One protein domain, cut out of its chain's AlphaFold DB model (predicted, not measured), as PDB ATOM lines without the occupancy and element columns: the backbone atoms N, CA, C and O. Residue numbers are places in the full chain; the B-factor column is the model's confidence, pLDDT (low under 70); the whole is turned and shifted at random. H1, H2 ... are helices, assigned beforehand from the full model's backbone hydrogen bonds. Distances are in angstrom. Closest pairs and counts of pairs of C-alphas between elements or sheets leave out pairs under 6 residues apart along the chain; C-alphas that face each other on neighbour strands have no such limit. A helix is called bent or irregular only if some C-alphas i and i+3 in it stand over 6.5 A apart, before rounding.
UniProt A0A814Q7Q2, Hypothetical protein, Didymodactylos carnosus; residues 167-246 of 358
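This is residues 167 to 246 of the 358 residues of the protein "Hypothetical protein" of Didymodactylos carnosus (UniProt A0A814Q7Q2). A kinked helix, H5, forms the core, and H1, H3 and H4 pack round it at large angles. H1 meets H5 at residues 234 to 241, about its kink, H3 meets it farther along at residues 238 to 245, H4 meets it near Leu 235, and the short H2 lies away from H5, near H1 and H3. The 80 printed residues, with five named helices in the order H1 to H5 and no named strand, are all helix in class. The whole is compact and rounded, with a radius of gyration of the C-alphas of 11.9 A and spans of 33 by 30 by 22 A.

H5, residues 229 to 246, is the hub, touching three helices; it has a kink of 67 degrees near residue 236 and is irregular, with C-alphas 230 and 233 7.5 A apart. H1, residues 167 to 184, touches it with residues 172 to 179 alone, only just about perpendicular at 72 degrees; the closest C-alphas, of Ala 175 and Pro 237, are 5.4 A apart. H3, residues 199 to 211, touches residues 238 to 245 of H5 alone, opposite ways at a steep tilt of 68 degrees, only just short of perpendicular; the closest C-alphas, of Cys 203 and Leu 241, are 5.3 A apart. H4, residues 215 to 225, touches H5 about perpendicular at 76 degrees, with the C-alphas of Val 220 and Leu 235 closest at 6.6 A. H3 and H4 touch only at the corner, the closest C-alphas being those of Tyr 210 and Tyr 217, 5.0 A apart. H2, residues 190 to 193, is close to H1 but not clearly touching, with the C-alphas of Leu 180 and Leu 192 closest at 6.7 A. H1 and H4 are apart. Every O i to N i+4 pair is within hydrogen-bond range in H1, H3 and H4, and 10 of 14 are in H5; H2 is too short for one.

H1 runs 25.3 A from C-alpha 167 at (213.375, 130.302, 112.164), H3 18.6 A, H4 15.4 A, and H5 22.0 A to C-alpha 246 at (218.661, 146.503, 99.348).

The C-alphas farthest apart, of Ser 194 and Asn 226, are 33.3 A apart. The printed part has no cut, and the four links are tight. pLDDT is under 70 in 23 residues, among them 167 to 173 and 185 to 195.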
ATOM      1  N   ASN A 167     213.530 129.302 111.105       59.12
ATOM      2  CA  ASN A 167     213.375 130.302 112.164       59.12
ATOM      3  C   ASN A 167     213.362 131.736 111.622       59.12
ATOM      4  O   ASN A 167     212.567 132.557 112.087       59.12
ATOM      5  N   SER A 168     214.158 132.043 110.592       59.28
ATOM      6  CA  SER A 168     214.137 133.374 109.974       59.28
ATOM      7  C   SER A 168     212.788 133.701 109.331       59.28
ATOM      8  O   SER A 168     212.336 134.838 109.432       59.28
ATOM      9  N   ARG A 169     212.096 132.714 108.735       64.25
ATOM     10  CA  ARG A 169     210.748 132.917 108.172       64.25
ATOM     11  C   ARG A 169     209.715 133.257 109.241       64.25
ATOM     12  O   ARG A 169     208.901 134.147 109.020       64.25
ATOM     13  N   LEU A 170     209.753 132.586 110.393       69.69
ATOM     14  CA  LEU A 170     208.812 132.848 111.485       69.69
ATOM     15  C   LEU A 170     209.053 134.220 112.128       69.69
ATOM     16  O   LEU A 170     208.100 134.961 112.364       69.69
ATOM     17  N   ILE A 171     210.318 134.588 112.357       68.25
ATOM     18  CA  ILE A 171     210.690 135.917 112.865       68.25
ATOM     19  C   ILE A 171     210.201 136.997 111.902       68.25
ATOM     20  O   ILE A 171     209.595 137.978 112.326       68.25
ATOM     21  N   LEU A 172     210.407 136.791 110.603       64.50
ATOM     22  CA  LEU A 172     209.975 137.738 109.592       64.50
ATOM     23  C   LEU A 172     208.451 137.818 109.471       64.50
ATOM     24  O   LEU A 172     207.904 138.902 109.322       64.50
ATOM     25  N   TYR A 173     207.747 136.695 109.580       69.56
ATOM     26  CA  TYR A 173     206.289 136.692 109.583       69.56
ATOM     27  C   TYR A 173     205.730 137.459 110.791       69.56
ATOM     28  O   TYR A 173     204.866 138.317 110.630       69.56
ATOM     29  N   ASN A 174     206.268 137.222 111.989       71.25
ATOM     30  CA  ASN A 174     205.853 137.924 113.208       71.25
ATOM     31  C   ASN A 174     206.181 139.421 113.150       71.25
ATOM     32  O   ASN A 174     205.389 140.255 113.585       71.25
ATOM     33  N   ALA A 175     207.329 139.763 112.570       68.69
ATOM     34  CA  ALA A 175     207.732 141.128 112.283       68.69
ATOM     35  C   ALA A 175     206.757 141.839 111.349       68.69
ATOM     36  O   ALA A 175     206.316 142.948 111.644       68.69
ATOM     37  N   VAL A 176     206.402 141.181 110.244       68.88
ATOM     38  CA  VAL A 176     205.422 141.679 109.282       68.88
ATOM     39  C   VAL A 176     204.077 141.845 109.962       68.88
ATOM     40  O   VAL A 176     203.510 142.917 109.851       68.88
ATOM     41  N   GLN A 177     203.598 140.867 110.731       71.94
ATOM     42  CA  GLN A 177     202.323 140.998 111.440       71.94
ATOM     43  C   GLN A 177     202.332 142.136 112.461       71.94
ATOM     44  O   GLN A 177     201.388 142.915 112.512       71.94
ATOM     45  N   THR A 178     203.429 142.319 113.195       72.06
ATOM     46  CA  THR A 178     203.575 143.441 114.134       72.06
ATOM     47  C   THR A 178     203.561 144.786 113.398       72.06
ATOM     48  O   THR A 178     202.902 145.729 113.831       72.06
ATOM     49  N   LEU A 179     204.247 144.878 112.255       69.44
ATOM     50  CA  LEU A 179     204.204 146.044 111.370       69.44
ATOM     51  C   LEU A 179     202.811 146.287 110.807       69.44
ATOM     52  O   LEU A 179     202.361 147.424 110.806       69.44
ATOM     53  N   LEU A 180     202.140 145.241 110.330       70.06
ATOM     54  CA  LEU A 180     200.785 145.298 109.796       70.06
ATOM     55  C   LEU A 180     199.813 145.786 110.864       70.06
ATOM     56  O   LEU A 180     198.994 146.646 110.567       70.06
ATOM     57  N   ASP A 181     199.944 145.315 112.101       72.25
ATOM     58  CA  ASP A 181     199.131 145.768 113.224       72.25
ATOM     59  C   ASP A 181     199.369 147.255 113.516       72.25
ATOM     60  O   ASP A 181     198.413 148.030 113.539       72.25
ATOM     61  N   VAL A 182     200.630 147.688 113.646       68.94
ATOM     62  CA  VAL A 182     200.980 149.100 113.897       68.94
ATOM     63  C   VAL A 182     200.546 150.005 112.742       68.94
ATOM     64  O   VAL A 182     200.039 151.105 112.957       68.94
ATOM     65  N   LEU A 183     200.732 149.556 111.503       68.56
ATOM     66  CA  LEU A 183     200.385 150.324 110.314       68.56
ATOM     67  C   LEU A 183     198.892 150.303 110.025       68.56
ATOM     68  O   LEU A 183     198.402 151.268 109.454       68.56
ATOM     69  N   SER A 184     198.157 149.276 110.448       70.69
ATOM     70  CA  SER A 184     196.702 149.235 110.289       70.69
ATOM     71  C   SER A 184     195.992 150.350 111.057       70.69
ATOM     72  O   SER A 184     194.904 150.771 110.669       70.69
ATOM     73  N   GLU A 185     196.626 150.861 112.116       68.62
ATOM     74  CA  GLU A 185     196.142 152.017 112.870       68.62
ATOM     75  C   GLU A 185     196.464 153.358 112.182       68.62
ATOM     76  O   GLU A 185     195.843 154.371 112.499       68.62
ATOM     77  N   LEU A 186     197.426 153.381 111.250       64.94
ATOM     78  CA  LEU A 186     197.988 154.605 110.664       64.94
ATOM     79  C   LEU A 186     197.733 154.759 109.158       64.94
ATOM     80  O   LEU A 186     197.767 155.878 108.650       64.94
ATOM     81  N   TYR A 187     197.492 153.660 108.446       65.12
ATOM     82  CA  TYR A 187     197.375 153.599 106.992       65.12
ATOM     83  C   TYR A 187     196.180 152.741 106.563       65.12
ATOM     84  O   TYR A 187     195.780 151.830 107.291       65.12
ATOM     85  N   PRO A 188     195.618 152.983 105.362       61.88
ATOM     86  CA  PRO A 188     194.595 152.117 104.792       61.88
ATOM     87  C   PRO A 188     195.133 150.683 104.686       61.88
ATOM     88  O   PRO A 188     196.002 150.382 103.866       61.88
ATOM     89  N   VAL A 189     194.616 149.800 105.542       59.12
ATOM     90  CA  VAL A 189     195.071 148.409 105.731       59.12
ATOM     91  C   VAL A 189     195.018 147.587 104.436       59.12
ATOM     92  O   VAL A 189     195.671 146.553 104.313       59.12
ATOM     93  N   ASP A 190     194.251 148.042 103.453       66.88
ATOM     94  CA  ASP A 190     193.961 147.309 102.223       66.88
ATOM     95  C   ASP A 190     195.189 147.165 101.306       66.88
ATOM     96  O   ASP A 190     195.362 146.127 100.665       66.88
ATOM     97  N   GLN A 191     196.111 148.137 101.307       63.03
ATOM     98  CA  GLN A 191     197.379 148.019 100.563       63.03
ATOM     99  C   GLN A 191     198.346 147.019 101.205       63.03
ATOM    100  O   GLN A 191     199.176 146.411 100.539       63.03
ATOM    101  N   LEU A 192     198.225 146.843 102.516       62.91
ATOM    102  CA  LEU A 192     199.073 145.967 103.310       62.91
ATOM    103  C   LEU A 192     198.578 144.517 103.283       62.91
ATOM    104  O   LEU A 192     199.375 143.592 103.174       62.91
ATOM    105  N   LYS A 193     197.255 144.320 103.297       66.88
ATOM    106  CA  LYS A 193     196.606 143.006 103.136       66.88
ATOM    107  C   LYS A 193     196.759 142.415 101.736       66.88
ATOM    108  O   LYS A 193     196.591 141.211 101.575       66.88
ATOM    109  N   SER A 194     197.034 143.254 100.739       69.19
ATOM    110  CA  SER A 194     197.287 142.835  99.357       69.19
ATOM    111  C   SER A 194     198.766 142.574  99.064       69.19
ATOM    112  O   SER A 194     199.076 142.063  97.990       69.19
ATOM    113  N   CYS A 195     199.681 142.874  99.997       69.75
ATOM    114  CA  CYS A 195     201.073 142.449  99.867       69.75
ATOM    115  C   CYS A 195     201.110 140.911  99.921       69.75
ATOM    116  O   CYS A 195     200.597 140.304 100.862       69.75
ATOM    117  N   GLY A 196     201.637 140.292  98.863       74.06
ATOM    118  CA  GLY A 196     201.603 138.843  98.694       74.06
ATOM    119  C   GLY A 196     202.420 138.083  99.742       74.06
ATOM    120  O   GLY A 196     203.062 138.655 100.623       74.06
ATOM    121  N   THR A 197     202.347 136.755  99.686       80.44
ATOM    122  CA  THR A 197     202.911 135.872 100.717       80.44
ATOM    123  C   THR A 197     204.405 135.602 100.544       80.44
ATOM    124  O   THR A 197     204.996 134.904 101.370       80.44
ATOM    125  N   THR A 198     205.022 136.079  99.460       88.62
ATOM    126  CA  THR A 198     206.442 135.828  99.197       88.62
ATOM    127  C   THR A 198     207.343 136.833  99.915       88.62
ATOM    128  O   THR A 198     206.964 137.970 100.198       88.62
ATOM    129  N   GLN A 199     208.579 136.410 100.193       86.06
ATOM    130  CA  GLN A 199     209.609 137.252 100.804       86.06
ATOM    131  C   GLN A 199     209.814 138.563 100.036       86.06
ATOM    132  O   GLN A 199     209.891 139.635 100.637       86.06
ATOM    133  N   ASP A 200     209.895 138.467  98.709       89.56
ATOM    134  CA  ASP A 200     210.207 139.596  97.839       89.56
ATOM    135  C   ASP A 200     209.072 140.619  97.821       89.56
ATOM    136  O   ASP A 200     209.329 141.822  97.901       89.56
ATOM    137  N   GLU A 201     207.817 140.160  97.802       88.88
ATOM    138  CA  GLU A 201     206.640 141.028  97.877       88.88
ATOM    139  C   GLU A 201     206.569 141.779  99.208       88.88
ATOM    140  O   GLU A 201     206.284 142.979  99.221       88.88
ATOM    141  N   ILE A 202     206.876 141.101 100.319       87.75
ATOM    142  CA  ILE A 202     206.936 141.705 101.655       87.75
ATOM    143  C   ILE A 202     208.049 142.760 101.714       87.75
ATOM    144  O   ILE A 202     207.825 143.888 102.157       87.75
ATOM    145  N   CYS A 203     209.252 142.422 101.253       92.00
ATOM    146  CA  CYS A 203     210.379 143.348 101.195       92.00
ATOM    147  C   CYS A 203     210.063 144.569 100.312       92.00
ATOM    148  O   CYS A 203     210.320 145.705 100.710       92.00
ATOM    149  N   ALA A 204     209.429 144.363  99.156       92.12
ATOM    150  CA  ALA A 204     208.971 145.444  98.287       92.12
ATOM    151  C   ALA A 204     207.886 146.315  98.951       92.12
ATOM    152  O   ALA A 204     207.861 147.532  98.765       92.12
ATOM    153  N   CYS A 205     207.012 145.714  99.763       90.44
ATOM    154  CA  CYS A 205     206.025 146.417 100.585       90.44
ATOM    155  C   CYS A 205     206.709 147.357 101.594       90.44
ATOM    156  O   CYS A 205     206.323 148.519 101.716       90.44
ATOM    157  N   ALA A 206     207.773 146.892 102.260       92.38
ATOM    158  CA  ALA A 206     208.553 147.717 103.183       92.38
ATOM    159  C   ALA A 206     209.205 148.921 102.480       92.38
ATOM    160  O   ALA A 206     209.167 150.030 103.014       92.38
ATOM    161  N   VAL A 207     209.734 148.726 101.267       95.19
ATOM    162  CA  VAL A 207     210.292 149.813 100.443       95.19
ATOM    163  C   VAL A 207     209.233 150.859 100.103       95.19
ATOM    164  O   VAL A 207     209.463 152.042 100.353       95.19
ATOM    165  N   ARG A 208     208.050 150.438  99.632       93.69
ATOM    166  CA  ARG A 208     206.915 151.344  99.370       93.69
ATOM    167  C   ARG A 208     206.596 152.200 100.596       93.69
ATOM    168  O   ARG A 208     206.584 153.425 100.507       93.69
ATOM    169  N   LEU A 209     206.421 151.562 101.754       91.69
ATOM    170  CA  LEU A 209     206.100 152.240 103.016       91.69
ATOM    171  C   LEU A 209     207.189 153.221 103.474       91.69
ATOM    172  O   LEU A 209     206.875 154.276 104.036       91.69
ATOM    173  N   TYR A 210     208.458 152.874 103.257       95.12
ATOM    174  CA  TYR A 210     209.583 153.749 103.573       95.12
ATOM    175  C   TYR A 210     209.625 154.969 102.644       95.12
ATOM    176  O   TYR A 210     209.790 156.085 103.123       95.12
ATOM    177  N   SER A 211     209.414 154.780 101.340       95.75
ATOM    178  CA  SER A 211     209.435 155.871 100.351       95.75
ATOM    179  C   SER A 211     208.248 156.839 100.454       95.75
ATOM    180  O   SER A 211     208.285 157.931  99.904       95.75
ATOM    181  N   ALA A 212     207.198 156.475 101.194       91.06
ATOM    182  CA  ALA A 212     205.921 157.187 101.249       91.06
ATOM    183  C   ALA A 212     205.923 158.546 101.985       91.06
ATOM    184  O   ALA A 212     204.868 159.035 102.388       91.06
ATOM    185  N   GLU A 213     207.097 159.123 102.260       88.00
ATOM    186  CA  GLU A 213     207.296 160.266 103.172       88.00
ATOM    187  C   GLU A 213     206.533 160.131 104.512       88.00
ATOM    188  O   GLU A 213     206.066 161.096 105.128       88.00
ATOM    189  N   SER A 214     206.396 158.888 104.972       86.12
ATOM    190  CA  SER A 214     205.526 158.499 106.075       86.12
ATOM    191  C   SER A 214     206.067 158.911 107.449       86.12
ATOM    192  O   SER A 214     207.255 159.197 107.639       86.12
ATOM    193  N   PHE A 215     205.200 158.856 108.468       89.44
ATOM    194  CA  PHE A 215     205.654 158.893 109.863       89.44
ATOM    195  C   PHE A 215     206.672 157.778 110.148       89.44
ATOM    196  O   PHE A 215     207.636 158.012 110.874       89.44
ATOM    197  N   LEU A 216     206.498 156.596 109.541       88.88
ATOM    198  CA  LEU A 216     207.406 155.462 109.708       88.88
ATOM    199  C   LEU A 216     208.819 155.785 109.205       88.88
ATOM    200  O   LEU A 216     209.778 155.555 109.935       88.88
ATOM    201  N   TYR A 217     208.955 156.377 108.014       93.19
ATOM    202  CA  TYR A 217     210.240 156.855 107.488       93.19
ATOM    203  C   TYR A 217     210.944 157.805 108.467       93.19
ATOM    204  O   TYR A 217     212.124 157.629 108.788       93.19
ATOM    205  N   LYS A 218     210.206 158.801 108.976       93.94
ATOM    206  CA  LYS A 218     210.730 159.801 109.923       93.94
ATOM    207  C   LYS A 218     211.146 159.135 111.237       93.94
ATOM    208  O   LYS A 218     212.238 159.407 111.735       93.94
ATOM    209  N   LEU A 219     210.318 158.229 111.758       94.12
ATOM    210  CA  LEU A 219     210.561 157.490 112.994       94.12
ATOM    211  C   LEU A 219     211.796 156.587 112.892       94.12
ATOM    212  O   LEU A 219     212.697 156.714 113.715       94.12
ATOM    213  N   VAL A 220     211.874 155.735 111.866       95.50
ATOM    214  CA  VAL A 220     212.992 154.801 111.646       95.50
ATOM    215  C   VAL A 220     214.311 155.555 111.544       95.50
ATOM    216  O   VAL A 220     215.256 155.256 112.272       95.50
ATOM    217  N   ASN A 221     214.375 156.581 110.693       95.88
ATOM    218  CA  ASN A 221     215.607 157.342 110.521       95.88
ATOM    219  C   ASN A 221     215.995 158.119 111.784       95.88
ATOM    220  O   ASN A 221     217.183 158.252 112.067       95.88
ATOM    221  N   ASN A 222     215.026 158.626 112.548       95.62
ATOM    222  CA  ASN A 222     215.312 159.296 113.811       95.62
ATOM    223  C   ASN A 222     215.836 158.316 114.871       95.62
ATOM    224  O   ASN A 222     216.827 158.616 115.528       95.62
ATOM    225  N   THR A 223     215.219 157.143 115.015       95.75
ATOM    226  CA  THR A 223     215.687 156.089 115.927       95.75
ATOM    227  C   THR A 223     217.119 155.677 115.597       95.75
ATOM    228  O   THR A 223     217.970 155.695 116.481       95.75
ATOM    229  N   LEU A 224     217.409 155.393 114.322       95.19
ATOM    230  CA  LEU A 224     218.743 154.981 113.882       95.19
ATOM    231  C   LEU A 224     219.802 156.071 114.106       95.19
ATOM    232  O   LEU A 224     220.898 155.780 114.569       95.19
ATOM    233  N   ARG A 225     219.487 157.342 113.825       93.31
ATOM    234  CA  ARG A 225     220.432 158.457 114.039       93.31
ATOM    235  C   ARG A 225     220.728 158.737 115.503       93.31
ATOM    236  O   ARG A 225     221.802 159.243 115.790       93.31
ATOM    237  N   ASN A 226     219.783 158.474 116.397       94.62
ATOM    238  CA  ASN A 226     219.984 158.676 117.831       94.62
ATOM    239  C   ASN A 226     220.501 157.415 118.535       94.62
ATOM    240  O   ASN A 226     220.614 157.440 119.757       94.62
ATOM    241  N   ASP A 227     220.780 156.341 117.786       93.44
ATOM    242  CA  ASP A 227     221.170 155.039 118.336       93.44
ATOM    243  C   ASP A 227     220.177 154.544 119.414       93.44
ATOM    244  O   ASP A 227     220.543 154.017 120.464       93.44
ATOM    245  N   ASP A 228     218.877 154.780 119.184       95.69
ATOM    246  CA  ASP A 228     217.818 154.467 120.149       95.69
ATOM    247  C   ASP A 228     217.457 152.976 120.106       95.69
ATOM    248  O   ASP A 228     216.484 152.538 119.480       95.69
ATOM    249  N   MET A 229     218.245 152.187 120.832       93.56
ATOM    250  CA  MET A 229     218.061 150.741 120.949       93.56
ATOM    251  C   MET A 229     216.761 150.340 121.662       93.56
ATOM    252  O   MET A 229     216.336 149.195 121.528       93.56
ATOM    253  N   SER A 230     216.058 151.256 122.346       95.38
ATOM    254  CA  SER A 230     214.775 150.944 123.006       95.38
ATOM    255  C   SER A 230     213.656 150.584 122.019       95.38
ATOM    256  O   SER A 230     212.619 150.048 122.407       95.38
ATOM    257  N   LYS A 231     213.851 150.888 120.730       91.56
ATOM    258  CA  LYS A 231     212.894 150.617 119.652       91.56
ATOM    259  C   LYS A 231     213.257 149.406 118.807       91.56
ATOM    260  O   LYS A 231     212.494 149.095 117.891       91.56
ATOM    261  N   VAL A 232     214.371 148.727 119.095       90.69
ATOM    262  CA  VAL A 232     214.878 147.627 118.263       90.69
ATOM    263  C   VAL A 232     213.844 146.514 118.087       90.69
ATOM    264  O   VAL A 232     213.627 146.078 116.963       90.69
ATOM    265  N   ASP A 233     213.099 146.159 119.136       86.31
ATOM    266  CA  ASP A 233     212.074 145.106 119.067       86.31
ATOM    267  C   ASP A 233     210.898 145.472 118.146       86.31
ATOM    268  O   ASP A 233     210.240 144.602 117.584       86.31
ATOM    269  N   THR A 234     210.641 146.772 117.965       87.19
ATOM    270  CA  THR A 234     209.519 147.276 117.157       87.19
ATOM    271  C   THR A 234     209.922 147.666 115.735       87.19
ATOM    272  O   THR A 234     209.202 147.371 114.786       87.19
ATOM    273  N   LEU A 235     211.069 148.330 115.564       91.31
ATOM    274  CA  LEU A 235     211.527 148.884 114.282       91.31
ATOM    275  C   LEU A 235     212.650 148.063 113.650       91.31
ATOM    276  O   LEU A 235     212.840 148.127 112.436       91.31
ATOM    277  N   GLY A 236     213.386 147.282 114.441       91.94
ATOM    278  CA  GLY A 236     214.460 146.415 113.963       91.94
ATOM    279  C   GLY A 236     213.994 145.449 112.876       91.94
ATOM    280  O   GLY A 236     214.655 145.370 111.837       91.94
ATOM    281  N   PRO A 237     212.825 144.795 113.013       90.19
ATOM    282  CA  PRO A 237     212.352 143.920 111.956       90.19
ATOM    283  C   PRO A 237     212.006 144.642 110.643       90.19
ATOM    284  O   PRO A 237     212.297 144.122 109.566       90.19
ATOM    285  N   PHE A 238     211.479 145.871 110.711       91.75
ATOM    286  CA  PHE A 238     211.291 146.712 109.521       91.75
ATOM    287  C   PHE A 238     212.629 147.047 108.849       91.75
ATOM    288  O   PHE A 238     212.768 146.935 107.631       91.75
ATOM    289  N   CYS A 239     213.636 147.415 109.648       94.62
ATOM    290  CA  CYS A 239     214.979 147.705 109.151       94.62
ATOM    291  C   CYS A 239     215.607 146.474 108.481       94.62
ATOM    292  O   CYS A 239     216.239 146.608 107.435       94.62
ATOM    293  N   CYS A 240     215.387 145.277 109.032       92.50
ATOM    294  CA  CYS A 240     215.839 144.023 108.430       92.50
ATOM    295  C   CYS A 240     215.170 143.769 107.074       92.50
ATOM    296  O   CYS A 240     215.855 143.414 106.118       92.50
ATOM    297  N   LEU A 241     213.856 143.991 106.963       92.50
ATOM    298  CA  LEU A 241     213.122 143.853 105.700       92.50
ATOM    299  C   LEU A 241     213.654 144.790 104.614       92.50
ATOM    300  O   LEU A 241     213.900 144.344 103.492       92.50
ATOM    301  N   LEU A 242     213.866 146.064 104.959       94.25
ATOM    302  CA  LEU A 242     214.471 147.035 104.050       94.25
ATOM    303  C   LEU A 242     215.875 146.600 103.640       94.25
ATOM    304  O   LEU A 242     216.159 146.492 102.453       94.25
ATOM    305  N   ARG A 243     216.740 146.287 104.608       93.81
ATOM    306  CA  ARG A 243     218.114 145.849 104.343       93.81
ATOM    307  C   ARG A 243     218.155 144.637 103.417       93.81
ATOM    308  O   ARG A 243     218.893 144.657 102.440       93.81
ATOM    309  N   ASN A 244     217.342 143.618 103.685       92.00
ATOM    310  CA  ASN A 244     217.285 142.408 102.864       92.00
ATOM    311  C   ASN A 244     216.851 142.705 101.427       92.00
ATOM    312  O   ASN A 244     217.312 142.039 100.509       92.00
ATOM    313  N   HIS A 245     216.003 143.716 101.219       93.00
ATOM    314  CA  HIS A 245     215.660 144.151  99.872       93.00
ATOM    315  C   HIS A 245     216.826 144.853  99.166       93.00
ATOM    316  O   HIS A 245     216.982 144.704  97.955       93.00
ATOM    317  N   LEU A 246     217.596 145.662  99.900       92.62
ATOM    318  CA  LEU A 246     218.661 146.503  99.348       92.62
ATOM    319  C   LEU A 246     219.941 145.726  99.034       92.62
ATOM    320  O   LEU A 246     220.626 146.066  98.074       92.62
TER     321      LEU A 246